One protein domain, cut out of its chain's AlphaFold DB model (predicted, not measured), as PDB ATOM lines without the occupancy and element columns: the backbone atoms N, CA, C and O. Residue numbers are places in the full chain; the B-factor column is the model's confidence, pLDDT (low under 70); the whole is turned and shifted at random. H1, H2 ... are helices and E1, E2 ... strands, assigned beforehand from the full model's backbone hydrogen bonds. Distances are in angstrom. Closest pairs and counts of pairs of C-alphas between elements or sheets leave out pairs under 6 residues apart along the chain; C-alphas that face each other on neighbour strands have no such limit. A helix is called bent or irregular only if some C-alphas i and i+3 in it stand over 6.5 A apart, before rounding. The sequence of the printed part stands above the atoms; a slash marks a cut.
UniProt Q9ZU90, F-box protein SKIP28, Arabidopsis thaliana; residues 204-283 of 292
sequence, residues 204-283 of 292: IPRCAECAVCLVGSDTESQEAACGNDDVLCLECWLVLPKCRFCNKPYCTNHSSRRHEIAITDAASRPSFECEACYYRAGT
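What this domain is: This is residues 204 to 283 of the 292 residues of the protein "F-box protein SKIP28" of Arabidopsis thaliana (UniProt Q9ZU90). The printed part has little regular structure: an elongated run of loops with two small hairpins, E1 and E2 with H1, and E3 and E4 with H2 and H3, joined by loop 240 to 251. Of 80 residues, 30 are in named elements, class mixed, in order E1 E2 H1 H2 E3 E4 H3; both sheets are antiparallel. It is only just compact, close to loose: radius of gyration of the C-alphas 13.6 A, spans 43 by 28 by 18 A.

Where its parts are: E1, residues 221 to 223, begins at C-alpha (-50.549, 21.758, 26.290), before E2, 231 to 233, and H1, 234 to 239, 8.8 A long. H2, 252 to 257, 10.0 A, is irregular: C-alphas 253 and 256 are 7.6 A apart. E3 is 258 to 260, E4 272 to 274; H3, 275 to 280, 8.6 A, ends at C-alpha (-34.447, 40.814, 27.146).

How they stand to each other: In hairpin E1 and E2, N 222 and O 232 are within hydrogen-bond range, 2.8 A; in hairpin E3 and E4, N 259 and O 273, 2.9 A. The closest C-alphas of E1 and H1 are Gln 222 and Leu 234, 6.4 A; of E3 and H3, Arg 258 and Glu 275, 6.6 A. H1 and H3 are apart. O i to N i+4 pairs are all within range in H1, 1 of 2 in H3, 0 of 2 in H2, where 2 of 3 O i to N i+3 pairs are.

The domain as a whole: The printed part has no cut; the farthest C-alphas, Gly 216 and Thr 264, are 43.7 A apart. Links H1 to H2 and E3 to E4 are long. Residues 217 to 219, 228, 262 to 270 and 281 to 283 have pLDDT under 70.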
ATOM      1  N   ILE A 204     -62.930  26.777  24.464       91.82
ATOM      2  CA  ILE A 204     -62.211  25.515  24.307       91.82
ATOM      3  C   ILE A 204     -60.761  25.856  23.954       91.82
ATOM      4  O   ILE A 204     -60.524  26.289  22.822       91.82
ATOM      5  N   PRO A 205     -59.799  25.626  24.870       91.24
ATOM      6  CA  PRO A 205     -58.379  25.748  24.564       91.24
ATOM      7  C   PRO A 205     -58.014  24.846  23.386       91.24
ATOM      8  O   PRO A 205     -58.489  23.708  23.292       91.24
ATOM      9  N   ARG A 206     -57.192  25.348  22.468       92.36
ATOM     10  CA  ARG A 206     -56.856  24.677  21.208       92.36
ATOM     11  C   ARG A 206     -55.407  24.932  20.835       92.36
ATOM     12  O   ARG A 206     -54.867  25.980  21.156       92.36
ATOM     13  N   CYS A 207     -54.814  23.982  20.119       92.84
ATOM     14  CA  CYS A 207     -53.485  24.147  19.546       92.84
ATOM     15  C   CYS A 207     -53.490  25.309  18.539       92.84
ATOM     16  O   CYS A 207     -54.246  25.267  17.569       92.84
ATOM     17  N   ALA A 208     -52.631  26.308  18.735       91.63
ATOM     18  CA  ALA A 208     -52.489  27.466  17.850       91.63
ATOM     19  C   ALA A 208     -51.980  27.104  16.439       91.63
ATOM     20  O   ALA A 208     -52.126  27.900  15.513       91.63
ATOM     21  N   GLU A 209     -51.396  25.912  16.267       93.00
ATOM     22  CA  GLU A 209     -50.919  25.404  14.975       93.00
ATOM     23  C   GLU A 209     -52.004  24.615  14.231       93.00
ATOM     24  O   GLU A 209     -52.395  24.978  13.126       93.00
ATOM     25  N   CYS A 210     -52.526  23.540  14.836       92.29
ATOM     26  CA  CYS A 210     -53.426  22.599  14.156       92.29
ATOM     27  C   CYS A 210     -54.903  22.699  14.580       92.29
ATOM     28  O   CYS A 210     -55.727  21.902  14.135       92.29
ATOM     29  N   ALA A 211     -55.255  23.644  15.459       91.73
ATOM     30  CA  ALA A 211     -56.613  23.931  15.942       91.73
ATOM     31  C   ALA A 211     -57.354  22.789  16.676       91.73
ATOM     32  O   ALA A 211     -58.514  22.965  17.084       91.73
ATOM     33  N   VAL A 212     -56.709  21.637  16.908       91.30
ATOM     34  CA  VAL A 212     -57.269  20.560  17.743       91.30
ATOM     35  C   VAL A 212     -57.509  21.066  19.159       91.30
ATOM     36  O   VAL A 212     -56.716  21.837  19.699       91.30
ATOM     37  N   CYS A 213     -58.607  20.636  19.780       91.38
ATOM     38  CA  CYS A 213     -58.882  20.988  21.170       91.38
ATOM     39  C   CYS A 213     -57.812  20.417  22.101       91.38
ATOM     40  O   CYS A 213     -57.308  19.328  21.872       91.38
ATOM     41  N   LEU A 214     -57.517  21.100  23.195       90.17
ATOM     42  CA  LEU A 214     -56.616  20.629  24.252       90.17
ATOM     43  C   LEU A 214     -57.412  20.168  25.483       90.17
ATOM     44  O   LEU A 214     -56.911  20.134  26.598       90.17
ATOM     45  N   VAL A 215     -58.686  19.818  25.274       80.34
ATOM     46  CA  VAL A 215     -59.582  19.283  26.302       80.34
ATOM     47  C   VAL A 215     -59.443  17.757  26.317       80.34
ATOM     48  O   VAL A 215     -59.881  17.093  25.377       80.34
ATOM     49  N   GLY A 216     -58.823  17.209  27.364       72.49
ATOM     50  CA  GLY A 216     -58.616  15.769  27.568       72.49
ATOM     51  C   GLY A 216     -57.403  15.488  28.460       72.49
ATOM     52  O   GLY A 216     -56.464  16.277  28.464       72.49
ATOM     53  N   SER A 217     -57.423  14.382  29.212       59.37
ATOM     54  CA  SER A 217     -56.319  13.963  30.099       59.37
ATOM     55  C   SER A 217     -55.010  13.713  29.354       59.37
ATOM     56  O   SER A 217     -53.941  13.916  29.910       59.37
ATOM     57  N   ASP A 218     -55.108  13.301  28.092       63.43
ATOM     58  CA  ASP A 218     -53.964  12.788  27.337       63.43
ATOM     59  C   ASP A 218     -53.254  13.891  26.545       63.43
ATOM     60  O   ASP A 218     -52.326  13.619  25.786       63.43
ATOM     61  N   THR A 219     -53.714  15.141  26.657       68.56
ATOM     62  CA  THR A 219     -53.184  16.238  25.849       68.56
ATOM     63  C   THR A 219     -52.512  17.280  26.697       68.56
ATOM     64  O   THR A 219     -53.140  18.223  27.167       68.56
ATOM     65  N   GLU A 220     -51.204  17.103  26.831       71.84
ATOM     66  CA  GLU A 220     -50.311  18.113  27.367       71.84
ATOM     67  C   GLU A 220     -50.284  19.318  26.422       71.84
ATOM     68  O   GLU A 220     -49.962  19.212  25.231       71.84
ATOM     69  N   SER A 221     -50.668  20.471  26.958       84.46
ATOM     70  CA  SER A 221     -50.549  21.758  26.290       84.46
ATOM     71  C   SER A 221     -49.202  22.382  26.624       84.46
ATOM     72  O   SER A 221     -48.824  22.445  27.792       84.46
ATOM     73  N   GLN A 222     -48.509  22.881  25.611       87.55
ATOM     74  CA  GLN A 222     -47.199  23.506  25.739       87.55
ATOM     75  C   GLN A 222     -47.292  24.973  25.329       87.55
ATOM     76  O   GLN A 222     -47.949  25.302  24.342       87.55
ATOM     77  N   GLU A 223     -46.633  25.862  26.062       89.86
ATOM     78  CA  GLU A 223     -46.651  27.293  25.759       89.86
ATOM     79  C   GLU A 223     -45.882  27.604  24.467       89.86
ATOM     80  O   GLU A 223     -44.746  27.149  24.268       89.86
ATOM     81  N   ALA A 224     -46.481  28.420  23.601       90.95
ATOM     82  CA  ALA A 224     -45.791  29.007  22.462       90.95
ATOM     83  C   ALA A 224     -45.071  30.311  22.859       90.95
ATOM     84  O   ALA A 224     -45.345  30.930  23.884       90.95
ATOM     85  N   ALA A 225     -44.149  30.765  22.013       91.66
ATOM     86  CA  ALA A 225     -43.533  32.088  22.108       91.66
ATOM     87  C   ALA A 225     -44.447  33.217  21.585       91.66
ATOM     88  O   ALA A 225     -44.098  34.389  21.706       91.66
ATOM     89  N   CYS A 226     -45.590  32.872  20.984       85.82
ATOM     90  CA  CYS A 226     -46.502  33.795  20.305       85.82
ATOM     91  C   CYS A 226     -47.186  34.819  21.224       85.82
ATOM     92  O   CYS A 226     -47.615  35.871  20.748       85.82
ATOM     93  N   GLY A 227     -47.289  34.512  22.515       77.76
ATOM     94  CA  GLY A 227     -48.044  35.271  23.504       77.76
ATOM     95  C   GLY A 227     -48.595  34.334  24.576       77.76
ATOM     96  O   GLY A 227     -48.542  33.116  24.421       77.76
ATOM     97  N   ASN A 228     -49.110  34.897  25.669       63.01
ATOM     98  CA  ASN A 228     -49.485  34.122  26.859       63.01
ATOM     99  C   ASN A 228     -50.679  33.173  26.646       63.01
ATOM    100  O   ASN A 228     -50.796  32.193  27.375       63.01
ATOM    101  N   ASP A 229     -51.535  33.433  25.654       76.76
ATOM    102  CA  ASP A 229     -52.751  32.641  25.410       76.76
ATOM    103  C   ASP A 229     -52.574  31.569  24.318       76.76
ATOM    104  O   ASP A 229     -53.439  30.711  24.129       76.76
ATOM    105  N   ASP A 230     -51.448  31.597  23.597       86.70
ATOM    106  CA  ASP A 230     -51.171  30.654  22.518       86.70
ATOM    107  C   ASP A 230     -50.496  29.393  23.065       86.70
ATOM    108  O   ASP A 230     -49.325  29.376  23.456       86.70
ATOM    109  N   VAL A 231     -51.246  28.296  23.032       91.53
ATOM    110  CA  VAL A 231     -50.796  26.964  23.440       91.53
ATOM    111  C   VAL A 231     -50.733  26.023  22.244       91.53
ATOM    112  O   VAL A 231     -51.491  26.141  21.284       91.53
ATOM    113  N   LEU A 232     -49.830  25.054  22.294       93.01
ATOM    114  CA  LEU A 232     -49.636  24.030  21.272       93.01
ATOM    115  C   LEU A 232     -49.887  22.647  21.865       93.01
ATOM    116  O   LEU A 232     -49.652  22.422  23.050       93.01
ATOM    117  N   CYS A 233     -50.338  21.699  21.044       92.34
ATOM    118  CA  CYS A 233     -50.240  20.291  21.421       92.34
ATOM    119  C   CYS A 233     -48.773  19.841  21.380       92.34
ATOM    120  O   CYS A 233     -47.963  20.419  20.649       92.34
ATOM    121  N   LEU A 234     -48.450  18.779  22.123       91.35
ATOM    122  CA  LEU A 234     -47.104  18.208  22.172       91.35
ATOM    123  C   LEU A 234     -46.534  17.901  20.775       91.35
ATOM    124  O   LEU A 234     -45.398  18.268  20.487       91.35
ATOM    125  N   GLU A 235     -47.330  17.303  19.888       92.05
ATOM    126  CA  GLU A 235     -46.915  16.962  18.519       92.05
ATOM    127  C   GLU A 235     -46.444  18.194  17.729       92.05
ATOM    128  O   GLU A 235     -45.326  18.208  17.214       92.05
ATOM    129  N   CYS A 236     -47.255  19.258  17.688       93.98
ATOM    130  CA  CYS A 236     -46.882  20.504  17.017       93.98
ATOM    131  C   CYS A 236     -45.699  21.182  17.715       93.98
ATOM    132  O   CYS A 236     -44.784  21.665  17.053       93.98
ATOM    133  N   TRP A 237     -45.692  21.203  19.049       93.64
ATOM    134  CA  TRP A 237     -44.607  21.810  19.813       93.64
ATOM    135  C   TRP A 237     -43.261  21.146  19.510       93.64
ATOM    136  O   TRP A 237     -42.267  21.851  19.353       93.64
ATOM    137  N   LEU A 238     -43.213  19.817  19.366       92.61
ATOM    138  CA  LEU A 238     -41.986  19.067  19.077       92.61
ATOM    139  C   LEU A 238     -41.406  19.389  17.694       92.61
ATOM    140  O   LEU A 238     -40.195  19.601  17.596       92.61
ATOM    141  N   VAL A 239     -42.246  19.481  16.661       93.28
ATOM    142  CA  VAL A 239     -41.796  19.658  15.266       93.28
ATOM    143  C   VAL A 239     -41.522  21.112  14.881       93.28
ATOM    144  O   VAL A 239     -40.735  21.361  13.970       93.28
ATOM    145  N   LEU A 240     -42.135  22.082  15.566       92.81
ATOM    146  CA  LEU A 240     -41.929  23.493  15.253       92.81
ATOM    147  C   LEU A 240     -40.516  23.967  15.662       92.81
ATOM    148  O   LEU A 240     -40.021  23.581  16.734       92.81
ATOM    149  N   PRO A 241     -39.874  24.842  14.855       91.39
ATOM    150  CA  PRO A 241     -38.619  25.496  15.219       91.39
ATOM    151  C   PRO A 241     -38.757  26.249  16.544       91.39
ATOM    152  O   PRO A 241     -39.784  26.886  16.789       91.39
ATOM    153  N   LYS A 242     -37.715  26.231  17.379       90.08
ATOM    154  CA  LYS A 242     -37.736  26.816  18.728       90.08
ATOM    155  C   LYS A 242     -36.775  27.989  18.838       90.08
ATOM    156  O   LYS A 242     -35.710  27.983  18.225       90.08
ATOM    157  N   CYS A 243     -37.149  28.967  19.658       91.08
ATOM    158  CA  CYS A 243     -36.253  30.044  20.050       91.08
ATOM    159  C   CYS A 243     -35.024  29.450  20.745       91.08
ATOM    160  O   CYS A 243     -35.177  28.659  21.680       91.08
ATOM    161  N   ARG A 244     -33.821  29.869  20.343       89.67
ATOM    162  CA  ARG A 244     -32.562  29.346  20.907       89.67
ATOM    163  C   ARG A 244     -32.398  29.568  22.418       89.67
ATOM    164  O   ARG A 244     -31.604  28.874  23.038       89.67
ATOM    165  N   PHE A 245     -33.123  30.528  23.000       89.62
ATOM    166  CA  PHE A 245     -32.982  30.908  24.408       89.62
ATOM    167  C   PHE A 245     -34.057  30.307  25.310       89.62
ATOM    168  O   PHE A 245     -33.735  29.661  26.301       89.62
ATOM    169  N   CYS A 246     -35.339  30.509  24.992       91.69
ATOM    170  CA  CYS A 246     -36.434  30.004  25.830       91.69
ATOM    171  C   CYS A 246     -36.936  28.617  25.416       91.69
ATOM    172  O   CYS A 246     -37.817  28.077  26.080       91.69
ATOM    173  N   ASN A 247     -36.415  28.058  24.317       91.75
ATOM    174  CA  ASN A 247     -36.830  26.777  23.746       91.75
ATOM    175  C   ASN A 247     -38.337  26.693  23.412       91.75
ATOM    176  O   ASN A 247     -38.890  25.602  23.294       91.75
ATOM    177  N   LYS A 248     -39.018  27.837  23.240       92.48
ATOM    178  CA  LYS A 248     -40.430  27.897  22.831       92.48
ATOM    179  C   LYS A 248     -40.555  28.167  21.326       92.48
ATOM    180  O   LYS A 248     -39.822  29.015  20.805       92.48
ATOM    181  N   PRO A 249     -41.458  27.478  20.614       92.88
ATOM    182  CA  PRO A 249     -41.727  27.730  19.202       92.88
ATOM    183  C   PRO A 249     -42.754  28.851  18.994       92.88
ATOM    184  O   PRO A 249     -43.589  29.097  19.861       92.88
ATOM    185  N   TYR A 250     -42.753  29.479  17.816       91.90
ATOM    186  CA  TYR A 250     -43.951  30.167  17.308       91.90
ATOM    187  C   TYR A 250     -44.772  29.201  16.459       91.90
ATOM    188  O   TYR A 250     -44.182  28.442  15.683       91.90
ATOM    189  N   CYS A 251     -46.101  29.299  16.526       91.77
ATOM    190  CA  CYS A 251     -46.964  28.742  15.488       91.77
ATOM    191  C   CYS A 251     -46.688  29.426  14.140       91.77
ATOM    192  O   CYS A 251     -46.127  30.525  14.073       91.77
ATOM    193  N   THR A 252     -47.098  28.787  13.054       89.21
ATOM    194  CA  THR A 252     -46.862  29.247  11.684       89.21
ATOM    195  C   THR A 252     -47.464  30.633  11.437       89.21
ATOM    196  O   THR A 252     -46.799  31.489  10.855       89.21
ATOM    197  N   ASN A 253     -48.652  30.914  11.989       83.12
ATOM    198  CA  ASN A 253     -49.326  32.217  11.871       83.12
ATOM    199  C   ASN A 253     -48.567  33.378  12.535       83.12
ATOM    200  O   ASN A 253     -48.797  34.535  12.194       83.12
ATOM    201  N   HIS A 254     -47.673  33.081  13.480       86.50
ATOM    202  CA  HIS A 254     -46.860  34.069  14.188       86.50
ATOM    203  C   HIS A 254     -45.360  33.894  13.904       86.50
ATOM    204  O   HIS A 254     -44.521  34.449  14.610       86.50
ATOM    205  N   SER A 255     -45.006  33.140  12.857       86.04
ATOM    206  CA  SER A 255     -43.614  32.897  12.468       86.04
ATOM    207  C   SER A 255     -42.885  34.161  12.002       86.04
ATOM    208  O   SER A 255     -41.674  34.242  12.166       86.04
ATOM    209  N   SER A 256     -43.603  35.179  11.520       81.30
ATOM    210  CA  SER A 256     -43.034  36.479  11.138       81.30
ATOM    211  C   SER A 256     -42.492  37.295  12.317       81.30
ATOM    212  O   SER A 256     -41.752  38.247  12.101       81.30
ATOM    213  N   ARG A 257     -42.826  36.929  13.562       83.24
ATOM    214  CA  ARG A 257     -42.281  37.554  14.784       83.24
ATOM    215  C   ARG A 257     -40.933  36.958  15.214       83.24
ATOM    216  O   ARG A 257     -40.410  37.292  16.276       83.24
ATOM    217  N   ARG A 258     -40.400  36.009  14.442       86.34
ATOM    218  CA  ARG A 258     -39.085  35.410  14.670       86.34
ATOM    219  C   ARG A 258     -38.012  36.405  14.232       86.34
ATOM    220  O   ARG A 258     -38.007  36.827  13.082       86.34
ATOM    221  N   HIS A 259     -37.074  36.720  15.119       85.01
ATOM    222  CA  HIS A 259     -35.842  37.395  14.729       85.01
ATOM    223  C   HIS A 259     -34.863  36.333  14.236       85.01
ATOM    224  O   HIS A 259     -34.295  35.579  15.032       85.01
ATOM    225  N   GLU A 260     -34.728  36.214  12.918       80.93
ATOM    226  CA  GLU A 260     -33.751  35.312  12.315       80.93
ATOM    227  C   GLU A 260     -32.338  35.792  12.642       80.93
ATOM    228  O   GLU A 260     -32.005  36.969  12.499       80.93
ATOM    229  N   ILE A 261     -31.502  34.873  13.113       73.75
ATOM    230  CA  ILE A 261     -30.104  35.171  13.398       73.75
ATOM    231  C   ILE A 261     -29.326  34.814  12.145       73.75
ATOM    232  O   ILE A 261     -29.386  33.669  11.693       73.75
ATOM    233  N   ALA A 262     -28.596  35.789  11.600       67.78
ATOM    234  CA  ALA A 262     -27.725  35.566  10.459       67.78
ATOM    235  C   ALA A 262     -26.783  34.392  10.758       67.78
ATOM    236  O   ALA A 262     -25.962  34.434  11.677       67.78
ATOM    237  N   ILE A 263     -26.952  33.319   9.992       63.35
ATOM    238  CA  ILE A 263     -26.145  32.117  10.091       63.35
ATOM    239  C   ILE A 263     -24.748  32.448   9.552       63.35
ATOM    240  O   ILE A 263     -24.592  32.717   8.364       63.35
ATOM    241  N   THR A 264     -23.726  32.424  10.408       61.32
ATOM    242  CA  THR A 264     -22.325  32.608   9.982       61.32
ATOM    243  C   THR A 264     -21.704  31.332   9.410       61.32
ATOM    244  O   THR A 264     -20.634  31.394   8.813       61.32
ATOM    245  N   ASP A 265     -22.349  30.178   9.593       64.12
ATOM    246  CA  ASP A 265     -21.858  28.871   9.156       64.12
ATOM    247  C   ASP A 265     -22.985  28.052   8.515       64.12
ATOM    248  O   ASP A 265     -23.967  27.708   9.179       64.12
ATOM    249  N   ALA A 266     -22.826  27.711   7.234       64.24
ATOM    250  CA  ALA A 266     -23.805  26.988   6.422       64.24
ATOM    251  C   ALA A 266     -24.234  25.628   7.012       64.24
ATOM    252  O   ALA A 266     -25.282  25.106   6.637       64.24
ATOM    253  N   ALA A 267     -23.457  25.054   7.938       65.10
ATOM    254  CA  ALA A 267     -23.803  23.808   8.622       65.10
ATOM    255  C   ALA A 267     -24.767  23.984   9.813       65.10
ATOM    256  O   ALA A 267     -25.316  22.998  10.318       65.10
ATOM    257  N   SER A 268     -24.975  25.208  10.301       64.91
ATOM    258  CA  SER A 268     -25.819  25.444  11.475       64.91
ATOM    259  C   SER A 268     -27.308  25.450  11.118       64.91
ATOM    260  O   SER A 268     -27.738  26.005  10.108       64.91
ATOM    261  N   ARG A 269     -28.129  24.794  11.953       64.15
ATOM    262  CA  ARG A 269     -29.588  24.821  11.785       64.15
ATOM    263  C   ARG A 269     -30.090  26.261  11.921       64.15
ATOM    264  O   ARG A 269     -29.617  26.949  12.830       64.15
ATOM    265  N   PRO A 270     -31.085  26.684  11.117       63.14
ATOM    266  CA  PRO A 270     -31.729  27.975  11.292       63.14
ATOM    267  C   PRO A 270     -32.148  28.156  12.744       63.14
ATOM    268  O   PRO A 270     -32.938  27.380  13.287       63.14
ATOM    269  N   SER A 271     -31.558  29.158  13.383       76.66
ATOM    270  CA  SER A 271     -31.890  29.544  14.742       76.66
ATOM    271  C   SER A 271     -32.582  30.892  14.682       76.66
ATOM    272  O   SER A 271     -32.181  31.781  13.932       76.66
ATOM    273  N   PHE A 272     -33.649  31.029  15.456       88.41
ATOM    274  CA  PHE A 272     -34.280  32.318  15.655       88.41
ATOM    275  C   PHE A 272     -34.310  32.645  17.136       88.41
ATOM    276  O   PHE A 272     -34.214  31.778  18.016       88.41
ATOM    277  N   GLU A 273     -34.483  33.924  17.395       88.89
ATOM    278  CA  GLU A 273     -34.765  34.463  18.701       88.89
ATOM    279  C   GLU A 273     -36.205  34.967  18.727       88.89
ATOM    280  O   GLU A 273     -36.653  35.666  17.817       88.89
ATOM    281  N   CYS A 274     -36.980  34.555  19.734       90.15
ATOM    282  CA  CYS A 274     -38.314  35.112  19.885       90.15
ATOM    283  C   CYS A 274     -38.237  36.557  20.352       90.15
ATOM    284  O   CYS A 274     -37.309  36.936  21.060       90.15
ATOM    285  N   GLU A 275     -39.242  37.343  19.992       87.18
ATOM    286  CA  GLU A 275     -39.352  38.756  20.341       87.18
ATOM    287  C   GLU A 275     -39.140  39.014  21.844       87.18
ATOM    288  O   GLU A 275     -38.364  39.883  22.232       87.18
ATOM    289  N   ALA A 276     -39.725  38.176  22.706       86.86
ATOM    290  CA  ALA A 276     -39.551  38.284  24.154       86.86
ATOM    291  C   ALA A 276     -38.106  38.032  24.630       86.86
ATOM    292  O   ALA A 276     -37.686  38.611  25.629       86.86
ATOM    293  N   CYS A 277     -37.350  37.153  23.964       89.31
ATOM    294  CA  CYS A 277     -35.933  36.940  24.268       89.31
ATOM    295  C   CYS A 277     -35.069  38.062  23.691       89.31
ATOM    296  O   CYS A 277     -34.216  38.566  24.417       89.31
ATOM    297  N   TYR A 278     -35.380  38.510  22.471       84.71
ATOM    298  CA  TYR A 278     -34.689  39.608  21.801       84.71
ATOM    299  C   TYR A 278     -34.700  40.866  22.670       84.71
ATOM    300  O   TYR A 278     -33.648  41.375  23.041       84.71
ATOM    301  N   TYR A 279     -35.876  41.286  23.145       81.35
ATOM    302  CA  TYR A 279     -35.975  42.470  24.005       81.35
ATOM    303  C   TYR A 279     -35.330  42.299  25.387       81.35
ATOM    304  O   TYR A 279     -34.925  43.284  26.001       81.35
ATOM    305  N   ARG A 280     -35.186  41.067  25.894       78.08
ATOM    306  CA  ARG A 280     -34.447  40.814  27.146       78.08
ATOM    307  C   ARG A 280     -32.935  40.960  26.973       78.08
ATOM    308  O   ARG A 280     -32.261  41.223  27.964       78.08
ATOM    309  N   ALA A 281     -32.410  40.814  25.757       65.38
ATOM    310  CA  ALA A 281     -30.988  40.970  25.459       65.38
ATOM    311  C   ALA A 281     -30.525  42.443  25.399       65.38
ATOM    312  O   ALA A 281     -29.354  42.703  25.135       65.38
ATOM    313  N   GLY A 282     -31.411  43.406  25.687       60.35
ATOM    314  CA  GLY A 282     -31.068  44.828  25.768       60.35
ATOM    315  C   GLY A 282     -31.115  45.571  24.433       60.35
ATOM    316  O   GLY A 282     -30.692  46.722  24.377       60.35
ATOM    317  N   THR A 283     -31.641  44.960  23.370       56.35
ATOM    318  CA  THR A 283     -31.924  45.650  22.110       56.35
ATOM    319  C   THR A 283     -33.266  46.373  22.213       56.35
ATOM    320  O   THR A 283     -34.325  45.762  22.365       56.35
TER     321      THR A 283